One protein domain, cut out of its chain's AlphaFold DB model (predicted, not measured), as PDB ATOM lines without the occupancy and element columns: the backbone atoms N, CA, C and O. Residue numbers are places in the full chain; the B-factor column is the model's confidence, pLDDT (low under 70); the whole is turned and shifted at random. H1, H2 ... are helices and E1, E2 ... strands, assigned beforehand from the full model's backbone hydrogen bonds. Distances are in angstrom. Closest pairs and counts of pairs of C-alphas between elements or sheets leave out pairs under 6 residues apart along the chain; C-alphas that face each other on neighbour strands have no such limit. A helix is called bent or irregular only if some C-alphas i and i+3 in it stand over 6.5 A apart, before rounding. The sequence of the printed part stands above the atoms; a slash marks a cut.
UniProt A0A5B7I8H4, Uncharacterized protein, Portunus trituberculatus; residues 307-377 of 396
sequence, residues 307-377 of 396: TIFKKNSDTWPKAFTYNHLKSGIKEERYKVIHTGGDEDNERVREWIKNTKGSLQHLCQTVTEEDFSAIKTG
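Overview. This is residues 307 to 377 of the 396 residues of an uncharacterized protein of Portunus trituberculatus (UniProt A0A5B7I8H4). A small, twisted sheet of three short strands, E2, E1 and E3, lies near the middle, with four helices placed around it that do not touch one another. H4 runs slantwise over the inner strand E1, while H1, H2 and H3 only graze the sheet, the long H2 by way of the edge strand E2. The 71 printed residues run E1, H1, E2, H2, H3, E3, H4; the sheet's order is E2, E1, E3, mixed, and the class is mixed, helices and strands. The whole is compact, with a radius of gyration of the C-alphas of 11.9 A and spans of 30 by 29 by 20 A.

Along the chain. In the sheet, E1 is residues 307 to 311, 13.5 A long, beginning at C-alpha 307 (-30.267, 24.845, -34.183). E2 is residues 334 to 338, also 13.5 A, and E3 is residues 363 to 366, 9.9 A. H2, the longest helix, is residues 342 to 354, 19.8 A, beginning at C-alpha 342 (-45.261, 26.354, -36.472); it is irregular, with C-alphas 343 and 346 7.0 A apart. H1 is residues 322 to 330, 12.4 A, and H3 is residues 359 to 362, 5.7 A. H4 is residues 368 to 375, 10.5 A, ending at C-alpha 375 (-34.377, 37.533, -33.630).

Arrangement. E2 and E1 are antiparallel at 152 degrees, with N 309 and O 335 within hydrogen-bond range at 2.8 A. E1 and E3 are parallel at 40 degrees, with N 364 and O 308 at 2.8 A. The sheet is only just strongly twisted, its C-alphas up to 4.0 A off the best plane. H4 is on the sheet at a height over the sheet of 8.1 A, over E1 and only just not over E3, on which 2 of its 8 C-alphas fall; it stands at 34 degrees to E1 on the local plane. The closest C-alphas of H4 and E1 are those of Glu 368 and Lys 311, 5.4 A apart. H1 only grazes the sheet with residues 324 to 329; its closest C-alpha to E2 is that of Gly 328, 5.4 A from that of Tyr 334. H2 only grazes it with residues 344 to 349, and H3 with residues 359 to 362. H1 and H2 are close but not clearly touching, at a steep tilt of 44 degrees, opposite ways; their closest C-alphas, of Tyr 322 and Lys 353, are 5.8 A apart. H4 is apart from H1, H2 and H3. In H1 and H4 every O i to N i+4 pair is within hydrogen-bond range, in H2 7 of 9, and H3 is too short for such a pair.

Size, cuts and confidence. The two C-alphas farthest apart are those of Ser 313 and Glu 343, at 32.1 A. The printed part has no cut. The link from E1 to H1, with 10 residues, is short, and the other links are tight. The mean pLDDT of the printed part is 94.1, and no printed residue is under 70.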
ATOM      1  N   THR A 307     -31.506  24.082 -34.410       97.31
ATOM      2  CA  THR A 307     -30.267  24.845 -34.183       97.31
ATOM      3  C   THR A 307     -30.478  25.920 -33.118       97.31
ATOM      4  O   THR A 307     -31.466  26.656 -33.130       97.31
ATOM      5  N   ILE A 308     -29.533  26.016 -32.182       97.19
ATOM      6  CA  ILE A 308     -29.540  26.959 -31.064       97.19
ATOM      7  C   ILE A 308     -28.456  28.007 -31.306       97.19
ATOM      8  O   ILE A 308     -27.264  27.708 -31.283       97.19
ATOM      9  N   PHE A 309     -28.869  29.254 -31.501       97.38
ATOM     10  CA  PHE A 309     -27.982  30.384 -31.749       97.38
ATOM     11  C   PHE A 309     -27.681  31.159 -30.467       97.38
ATOM     12  O   PHE A 309     -28.554  31.316 -29.610       97.38
ATOM     13  N   LYS A 310     -26.466  31.714 -30.383       97.06
ATOM     14  CA  LYS A 310     -26.073  32.739 -29.402       97.06
ATOM     15  C   LYS A 310     -25.187  33.816 -30.028       97.06
ATOM     16  O   LYS A 310     -24.553  33.567 -31.061       97.06
ATOM     17  N   LYS A 311     -25.044  34.954 -29.343       95.75
ATOM     18  CA  LYS A 311     -24.046  35.979 -29.683       95.75
ATOM     19  C   LYS A 311     -22.613  35.481 -29.450       95.75
ATOM     20  O   LYS A 311     -22.345  34.616 -28.608       95.75
ATOM     21  N   ASN A 312     -21.659  36.043 -30.185       93.56
ATOM     22  CA  ASN A 312     -20.227  35.800 -29.996       93.56
ATOM     23  C   ASN A 312     -19.681  36.370 -28.678       93.56
ATOM     24  O   ASN A 312     -18.725  35.809 -28.152       93.56
ATOM     25  N   SER A 313     -20.309  37.417 -28.139       91.19
ATOM     26  CA  SER A 313     -19.987  38.015 -26.838       91.19
ATOM     27  C   SER A 313     -20.250  37.076 -25.659       91.19
ATOM     28  O   SER A 313     -19.605  37.194 -24.622       91.19
ATOM     29  N   ASP A 314     -21.188  36.141 -25.809       91.69
ATOM     30  CA  ASP A 314     -21.593  35.237 -24.738       91.69
ATOM     31  C   ASP A 314     -20.722  33.979 -24.730       91.69
ATOM     32  O   ASP A 314     -20.325  33.471 -25.776       91.69
ATOM     33  N   THR A 315     -20.454  33.396 -23.568       93.94
ATOM     34  CA  THR A 315     -19.767  32.097 -23.470       93.94
ATOM     35  C   THR A 315     -20.775  30.972 -23.261       93.94
ATOM     36  O   THR A 315     -21.661  31.093 -22.415       93.94
ATOM     37  N   TRP A 316     -20.629  29.855 -23.985       94.00
ATOM     38  CA  TRP A 316     -21.405  28.649 -23.677       94.00
ATOM     39  C   TRP A 316     -21.012  28.125 -22.287       94.00
ATOM     40  O   TRP A 316     -19.817  28.075 -21.978       94.00
ATOM     41  N   PRO A 317     -21.969  27.708 -21.443       93.25
ATOM     42  CA  PRO A 317     -21.635  27.034 -20.198       93.25
ATOM     43  C   PRO A 317     -20.974  25.681 -20.497       93.25
ATOM     44  O   PRO A 317     -21.295  25.029 -21.491       93.25
ATOM     45  N   LYS A 318     -20.076  25.233 -19.609       90.19
ATOM     46  CA  LYS A 318     -19.336  23.964 -19.771       90.19
ATOM     47  C   LYS A 318     -20.257  22.744 -19.912       90.19
ATOM     48  O   LYS A 318     -19.904  21.799 -20.604       90.19
ATOM     49  N   ALA A 319     -21.429  22.779 -19.276       91.94
ATOM     50  CA  ALA A 319     -22.487  21.788 -19.429       91.94
ATOM     51  C   ALA A 319     -23.770  22.492 -19.887       91.94
ATOM     52  O   ALA A 319     -24.503  23.068 -19.079       91.94
ATOM     53  N   PHE A 320     -24.029  22.483 -21.195       94.19
ATOM     54  CA  PHE A 320     -25.207  23.134 -21.758       94.19
ATOM     55  C   PHE A 320     -26.436  22.219 -21.665       94.19
ATOM     56  O   PHE A 320     -26.664  21.361 -22.517       94.19
ATOM     57  N   THR A 321     -27.196  22.395 -20.579       93.56
ATOM     58  CA  THR A 321     -28.427  21.645 -20.268       93.56
ATOM     59  C   THR A 321     -29.691  22.423 -20.650       93.56
ATOM     60  O   THR A 321     -29.651  23.643 -20.829       93.56
ATOM     61  N   TYR A 322     -30.847  21.749 -20.690       93.94
ATOM     62  CA  TYR A 322     -32.145  22.384 -20.966       93.94
ATOM     63  C   TYR A 322     -32.457  23.573 -20.042       93.94
ATOM     64  O   TYR A 322     -32.971  24.592 -20.495       93.94
ATOM     65  N   ASN A 323     -32.089  23.498 -18.758       93.69
ATOM     66  CA  ASN A 323     -32.306  24.604 -17.819       93.69
ATOM     67  C   ASN A 323     -31.514  25.860 -18.213       93.69
ATOM     68  O   ASN A 323     -32.038  26.966 -18.105       93.69
ATOM     69  N   HIS A 324     -30.289  25.703 -18.730       94.75
ATOM     70  CA  HIS A 324     -29.510  26.831 -19.246       94.75
ATOM     71  C   HIS A 324     -30.161  27.427 -20.489       94.75
ATOM     72  O   HIS A 324     -30.271  28.649 -20.584       94.75
ATOM     73  N   LEU A 325     -30.621  26.580 -21.416       96.19
ATOM     74  CA  LEU A 325     -31.340  27.034 -22.602       96.19
ATOM     75  C   LEU A 325     -32.603  27.814 -22.214       96.19
ATOM     76  O   LEU A 325     -32.797  28.929 -22.688       96.19
ATOM     77  N   LYS A 326     -33.425  27.270 -21.309       95.62
ATOM     78  CA  LYS A 326     -34.665  27.898 -20.836       95.62
ATOM     79  C   LYS A 326     -34.408  29.274 -20.215       95.62
ATOM     80  O   LYS A 326     -35.084  30.236 -20.579       95.62
ATOM     81  N   SER A 327     -33.426  29.384 -19.319       95.94
ATOM     82  CA  SER A 327     -33.060  30.669 -18.706       95.94
ATOM     83  C   SER A 327     -32.493  31.649 -19.732       95.94
ATOM     84  O   SER A 327     -32.900  32.805 -19.763       95.94
ATOM     85  N   GLY A 328     -31.623  31.193 -20.636       95.75
ATOM     86  CA  GLY A 328     -31.042  32.069 -21.649       95.75
ATOM     87  C   GLY A 328     -32.014  32.488 -22.755       95.75
ATOM     88  O   GLY A 328     -31.841  33.566 -23.303       95.75
ATOM     89  N   ILE A 329     -33.070  31.723 -23.053       95.31
ATOM     90  CA  ILE A 329     -34.174  32.199 -23.909       95.31
ATOM     91  C   ILE A 329     -34.937  33.324 -23.200       95.31
ATOM     92  O   ILE A 329     -35.231  34.342 -23.821       95.31
ATOM     93  N   LYS A 330     -35.228  33.170 -21.900       95.62
ATOM     94  CA  LYS A 330     -35.926  34.191 -21.099       95.62
ATOM     95  C   LYS A 330     -35.126  35.496 -20.992       95.62
ATOM     96  O   LYS A 330     -35.711  36.569 -20.999       95.62
ATOM     97  N   GLU A 331     -33.805  35.391 -20.914       96.50
ATOM     98  CA  GLU A 331     -32.863  36.522 -20.912       96.50
ATOM     99  C   GLU A 331     -32.475  36.979 -22.331       96.50
ATOM    100  O   GLU A 331     -31.579  37.798 -22.505       96.50
ATOM    101  N   GLU A 332     -33.107  36.408 -23.356       95.19
ATOM    102  CA  GLU A 332     -32.840  36.639 -24.773       95.19
ATOM    103  C   GLU A 332     -31.379  36.472 -25.245       95.19
ATOM    104  O   GLU A 332     -30.975  37.052 -26.263       95.19
ATOM    105  N   ARG A 333     -30.590  35.667 -24.528       96.44
ATOM    106  CA  ARG A 333     -29.222  35.254 -24.885       96.44
ATOM    107  C   ARG A 333     -29.191  34.145 -25.934       96.44
ATOM    108  O   ARG A 333     -28.226  34.038 -26.687       96.44
ATOM    109  N   TYR A 334     -30.249  33.336 -26.006       97.31
ATOM    110  CA  TYR A 334     -30.362  32.229 -26.958       97.31
ATOM    111  C   TYR A 334     -31.597  32.361 -27.844       97.31
ATOM    112  O   TYR A 334     -32.645  32.840 -27.409       97.31
ATOM    113  N   LYS A 335     -31.488  31.878 -29.084       96.69
ATOM    114  CA  LYS A 335     -32.618  31.719 -30.005       96.69
ATOM    115  C   LYS A 335     -32.591  30.317 -30.603       96.69
ATOM    116  O   LYS A 335     -31.569  29.897 -31.131       96.69
ATOM    117  N   VAL A 336     -33.715  29.611 -30.525       96.81
ATOM    118  CA  VAL A 336     -33.900  28.296 -31.153       96.81
ATOM    119  C   VAL A 336     -34.604  28.496 -32.493       96.81
ATOM    120  O   VAL A 336     -35.564  29.264 -32.562       96.81
ATOM    121  N   ILE A 337     -34.108  27.838 -33.538       96.19
ATOM    122  CA  ILE A 337     -34.730  27.757 -34.866       96.19
ATOM    123  C   ILE A 337     -34.809  26.279 -35.247       96.19
ATOM    124  O   ILE A 337     -33.882  25.525 -34.948       96.19
ATOM    125  N   HIS A 338     -35.884  25.873 -35.915       96.19
ATOM    126  CA  HIS A 338     -36.005  24.548 -36.511       96.19
ATOM    127  C   HIS A 338     -36.537  24.614 -37.945       96.19
ATOM    128  O   HIS A 338     -37.037  25.654 -38.371       96.19
ATOM    129  N   THR A 339     -36.402  23.515 -38.689       95.06
ATOM    130  CA  THR A 339     -36.908  23.395 -40.069       95.06
ATOM    131  C   THR A 339     -38.385  23.011 -40.161       95.06
ATOM    132  O   THR A 339     -38.953  23.155 -41.238       95.06
ATOM    133  N   GLY A 340     -38.982  22.524 -39.067       92.50
ATOM    134  CA  GLY A 340     -40.410  22.181 -38.986       92.50
ATOM    135  C   GLY A 340     -41.346  23.397 -39.018       92.50
ATOM    136  O   GLY A 340     -40.880  24.532 -38.871       92.50
ATOM    137  N   GLY A 341     -42.643  23.143 -39.200       89.62
ATOM    138  CA  GLY A 341     -43.709  24.150 -39.217       89.62
ATOM    139  C   GLY A 341     -44.002  24.745 -37.835       89.62
ATOM    140  O   GLY A 341     -43.410  24.354 -36.829       89.62
ATOM    141  N   ASP A 342     -44.918  25.713 -37.753       88.69
ATOM    142  CA  ASP A 342     -45.261  26.354 -36.472       88.69
ATOM    143  C   ASP A 342     -45.907  25.362 -35.482       88.69
ATOM    144  O   ASP A 342     -45.766  25.505 -34.264       88.69
ATOM    145  N   GLU A 343     -46.568  24.334 -36.005       90.88
ATOM    146  CA  GLU A 343     -47.129  23.185 -35.299       90.88
ATOM    147  C   GLU A 343     -46.063  22.322 -34.597       90.88
ATOM    148  O   GLU A 343     -46.332  21.757 -33.536       90.88
ATOM    149  N   ASP A 344     -44.824  22.305 -35.099       93.12
ATOM    150  CA  ASP A 344     -43.724  21.513 -34.535       93.12
ATOM    151  C   ASP A 344     -43.054  22.177 -33.327       93.12
ATOM    152  O   ASP A 344     -42.239  21.552 -32.639       93.12
ATOM    153  N   ASN A 345     -43.390  23.436 -33.023       92.25
ATOM    154  CA  ASN A 345     -42.762  24.196 -31.940       92.25
ATOM    155  C   ASN A 345     -42.842  23.468 -30.586       92.25
ATOM    156  O   ASN A 345     -41.876  23.485 -29.815       92.25
ATOM    157  N   GLU A 346     -43.980  22.839 -30.274       93.94
ATOM    158  CA  GLU A 346     -44.155  22.124 -29.005       93.94
ATOM    159  C   GLU A 346     -43.406  20.784 -29.009       93.94
ATOM    160  O   GLU A 346     -42.694  20.480 -28.050       93.94
ATOM    161  N   ARG A 347     -43.441  20.051 -30.132       94.19
ATOM    162  CA  ARG A 347     -42.692  18.798 -30.324       94.19
ATOM    163  C   ARG A 347     -41.184  19.018 -30.181       94.19
ATOM    164  O   ARG A 347     -40.511  18.272 -29.473       94.19
ATOM    165  N   VAL A 348     -40.649  20.086 -30.779       95.69
ATOM    166  CA  VAL A 348     -39.234  20.468 -30.654       95.69
ATOM    167  C   VAL A 348     -38.889  20.830 -29.209       95.69
ATOM    168  O   VAL A 348     -37.851  20.406 -28.701       95.69
ATOM    169  N   ARG A 349     -39.746  21.577 -28.501       93.94
ATOM    170  CA  ARG A 349     -39.517  21.904 -27.081       93.94
ATOM    171  C   ARG A 349     -39.475  20.660 -26.206       93.94
ATOM    172  O   ARG A 349     -38.591  20.556 -25.352       93.94
ATOM    173  N   GLU A 350     -40.404  19.737 -26.415       95.44
ATOM    174  CA  GLU A 350     -40.461  18.482 -25.677       95.44
ATOM    175  C   GLU A 350     -39.244  17.598 -25.975       95.44
ATOM    176  O   GLU A 350     -38.607  17.098 -25.046       95.44
ATOM    177  N   TRP A 351     -38.830  17.509 -27.240       94.88
ATOM    178  CA  TRP A 351     -37.615  16.800 -27.638       94.88
ATOM    179  C   TRP A 351     -36.358  17.375 -26.967       94.88
ATOM    180  O   TRP A 351     -35.591  16.631 -26.348       94.88
ATOM    181  N   ILE A 352     -36.166  18.703 -26.984       95.44
ATOM    182  CA  ILE A 352     -35.017  19.337 -26.315       95.44
ATOM    183  C   ILE A 352     -35.065  19.085 -24.797       95.44
ATOM    184  O   ILE A 352     -34.029  18.838 -24.177       95.44
ATOM    185  N   LYS A 353     -36.255  19.131 -24.184       95.50
ATOM    186  CA  LYS A 353     -36.446  18.872 -22.748       95.50
ATOM    187  C   LYS A 353     -36.102  17.426 -22.372       95.50
ATOM    188  O   LYS A 353     -35.520  17.205 -21.311       95.50
ATOM    189  N   ASN A 354     -36.445  16.469 -23.232       95.06
ATOM    190  CA  ASN A 354     -36.240  15.038 -23.007       95.06
ATOM    191  C   ASN A 354     -34.849  14.546 -23.440       95.06
ATOM    192  O   ASN A 354     -34.449  13.440 -23.073       95.06
ATOM    193  N   THR A 355     -34.085  15.363 -24.171       93.12
ATOM    194  CA  THR A 355     -32.717  15.040 -24.585       93.12
ATOM    195  C   THR A 355     -31.807  14.923 -23.358       93.12
ATOM    196  O   THR A 355     -31.374  15.912 -22.762       93.12
ATOM    197  N   LYS A 356     -31.498  13.680 -22.970       88.38
ATOM    198  CA  LYS A 356     -30.531  13.371 -21.912       88.38
ATOM    199  C   LYS A 356     -29.119  13.585 -22.455       88.38
ATOM    200  O   LYS A 356     -28.588  12.729 -23.151       88.38
ATOM    201  N   GLY A 357     -28.499  14.722 -22.144       85.56
ATOM    202  CA  GLY A 357     -27.108  14.979 -22.515       85.56
ATOM    203  C   GLY A 357     -26.794  16.445 -22.784       85.56
ATOM    204  O   GLY A 357     -27.551  17.346 -22.426       85.56
ATOM    205  N   SER A 358     -25.635  16.675 -23.398       88.19
ATOM    206  CA  SER A 358     -25.190  18.008 -23.801       88.19
ATOM    207  C   SER A 358     -25.841  18.418 -25.124       88.19
ATOM    208  O   SER A 358     -25.695  17.732 -26.138       88.19
ATOM    209  N   LEU A 359     -26.490  19.585 -25.147       93.12
ATOM    210  CA  LEU A 359     -27.073  20.182 -26.361       93.12
ATOM    211  C   LEU A 359     -26.023  20.872 -27.255       93.12
ATOM    212  O   LEU A 359     -26.356  21.585 -28.199       93.12
ATOM    213  N   GLN A 360     -24.737  20.693 -26.956       92.69
ATOM    214  CA  GLN A 360     -23.639  21.416 -27.599       92.69
ATOM    215  C   GLN A 360     -23.511  21.129 -29.101       92.69
ATOM    216  O   GLN A 360     -23.052  21.991 -29.842       92.69
ATOM    217  N   HIS A 361     -23.971  19.967 -29.567       92.31
ATOM    218  CA  HIS A 361     -23.996  19.622 -30.991       92.31
ATOM    219  C   HIS A 361     -25.015  20.449 -31.800       92.31
ATOM    220  O   HIS A 361     -24.858  20.584 -33.008       92.31
ATOM    221  N   LEU A 362     -26.014  21.049 -31.142       95.31
ATOM    222  CA  LEU A 362     -27.016  21.926 -31.766       95.31
ATOM    223  C   LEU A 362     -26.609  23.406 -31.739       95.31
ATOM    224  O   LEU A 362     -27.345  24.266 -32.215       95.31
ATOM    225  N   CYS A 363     -25.480  23.730 -31.110       96.12
ATOM    226  CA  CYS A 363     -25.116  25.094 -30.759       96.12
ATOM    227  C   CYS A 363     -24.296  25.780 -31.854       96.12
ATOM    228  O   CYS A 363     -23.222  25.310 -32.230       96.12
ATOM    229  N   GLN A 364     -24.730  26.966 -32.275       97.25
ATOM    230  CA  GLN A 364     -24.008  27.817 -33.213       97.25
ATOM    231  C   GLN A 364     -23.765  29.207 -32.612       97.25
ATOM    232  O   GLN A 364     -24.657  29.844 -32.054       97.25
ATOM    233  N   THR A 365     -22.525  29.687 -32.716       96.88
ATOM    234  CA  THR A 365     -22.176  31.065 -32.344       96.88
ATOM    235  C   THR A 365     -22.220  31.932 -33.590       96.88
ATOM    236  O   THR A 365     -21.602  31.582 -34.595       96.88
ATOM    237  N   VAL A 366     -22.934  33.050 -33.523       96.44
ATOM    238  CA  VAL A 366     -23.074  34.005 -34.630       96.44
ATOM    239  C   VAL A 366     -22.639  35.404 -34.200       96.44
ATOM    240  O   VAL A 366     -22.431  35.666 -33.013       96.44
ATOM    241  N   THR A 367     -22.453  36.295 -35.173       96.06
ATOM    242  CA  THR A 367     -22.174  37.709 -34.896       96.06
ATOM    243  C   THR A 367     -23.387  38.376 -34.237       96.06
ATOM    244  O   THR A 367     -24.505  37.858 -34.289       96.06
ATOM    245  N   GLU A 368     -23.187  39.523 -33.589       95.38
ATOM    246  CA  GLU A 368     -24.288  40.271 -32.971       95.38
ATOM    247  C   GLU A 368     -25.305  40.792 -34.002       95.38
ATOM    248  O   GLU A 368     -26.514  40.781 -33.742       95.38
ATOM    249  N   GLU A 369     -24.827  41.172 -35.189       94.06
ATOM    250  CA  GLU A 369     -25.659  41.582 -36.325       94.06
ATOM    251  C   GLU A 369     -26.538  40.419 -36.809       94.06
ATOM    252  O   GLU A 369     -27.763  40.553 -36.872       94.06
ATOM    253  N   ASP A 370     -25.941  39.246 -37.050       94.75
ATOM    254  CA  ASP A 370     -26.671  38.041 -37.468       94.75
ATOM    255  C   ASP A 370     -27.675  37.591 -36.403       94.75
ATOM    256  O   ASP A 370     -28.800  37.211 -36.723       94.75
ATOM    257  N   PHE A 371     -27.300  37.650 -35.121       95.88
ATOM    258  CA  PHE A 371     -28.195  37.283 -34.026       95.88
ATOM    259  C   PHE A 371     -29.410  38.213 -33.939       95.88
ATOM    260  O   PHE A 371     -30.531  37.761 -33.695       95.88
ATOM    261  N   SER A 372     -29.205  39.511 -34.176       93.50
ATOM    262  CA  SER A 372     -30.287  40.498 -34.226       93.50
ATOM    263  C   SER A 372     -31.206  40.252 -35.427       93.50
ATOM    264  O   SER A 372     -32.429  40.260 -35.274       93.50
ATOM    265  N   ALA A 373     -30.643  39.927 -36.595       92.56
ATOM    266  CA  ALA A 373     -31.415  39.538 -37.775       92.56
ATOM    267  C   ALA A 373     -32.255  38.272 -37.512       92.56
ATOM    268  O   ALA A 373     -33.472  38.277 -37.726       92.56
ATOM    269  N   ILE A 374     -31.641  37.237 -36.933       94.06
ATOM    270  CA  ILE A 374     -32.293  35.992 -36.507       94.06
ATOM    271  C   ILE A 374     -33.463  36.262 -35.547       94.06
ATOM    272  O   ILE A 374     -34.543  35.686 -35.705       94.06
ATOM    273  N   LYS A 375     -33.297  37.162 -34.565       92.25
ATOM    274  CA  LYS A 375     -34.377  37.533 -33.630       92.25
ATOM    275  C   LYS A 375     -35.595  38.120 -34.342       92.25
ATOM    276  O   LYS A 375     -36.718  37.807 -33.953       92.25
ATOM    277  N   THR A 376     -35.378  38.919 -35.386       92.06
ATOM    278  CA  THR A 376     -36.455  39.533 -36.187       92.06
ATOM    279  C   THR A 376     -37.111  38.583 -37.196       92.06
ATOM    280  O   THR A 376     -37.992  39.004 -37.940       92.06
ATOM    281  N   GLY A 377     -36.711  37.307 -37.231       87.00
ATOM    282  CA  GLY A 377     -37.233  36.319 -38.181       87.00
ATOM    283  C   GLY A 377     -36.565  36.368 -39.556       87.00
ATOM    284  O   GLY A 377     -37.028  35.710 -40.485       87.00
TER     285      GLY A 377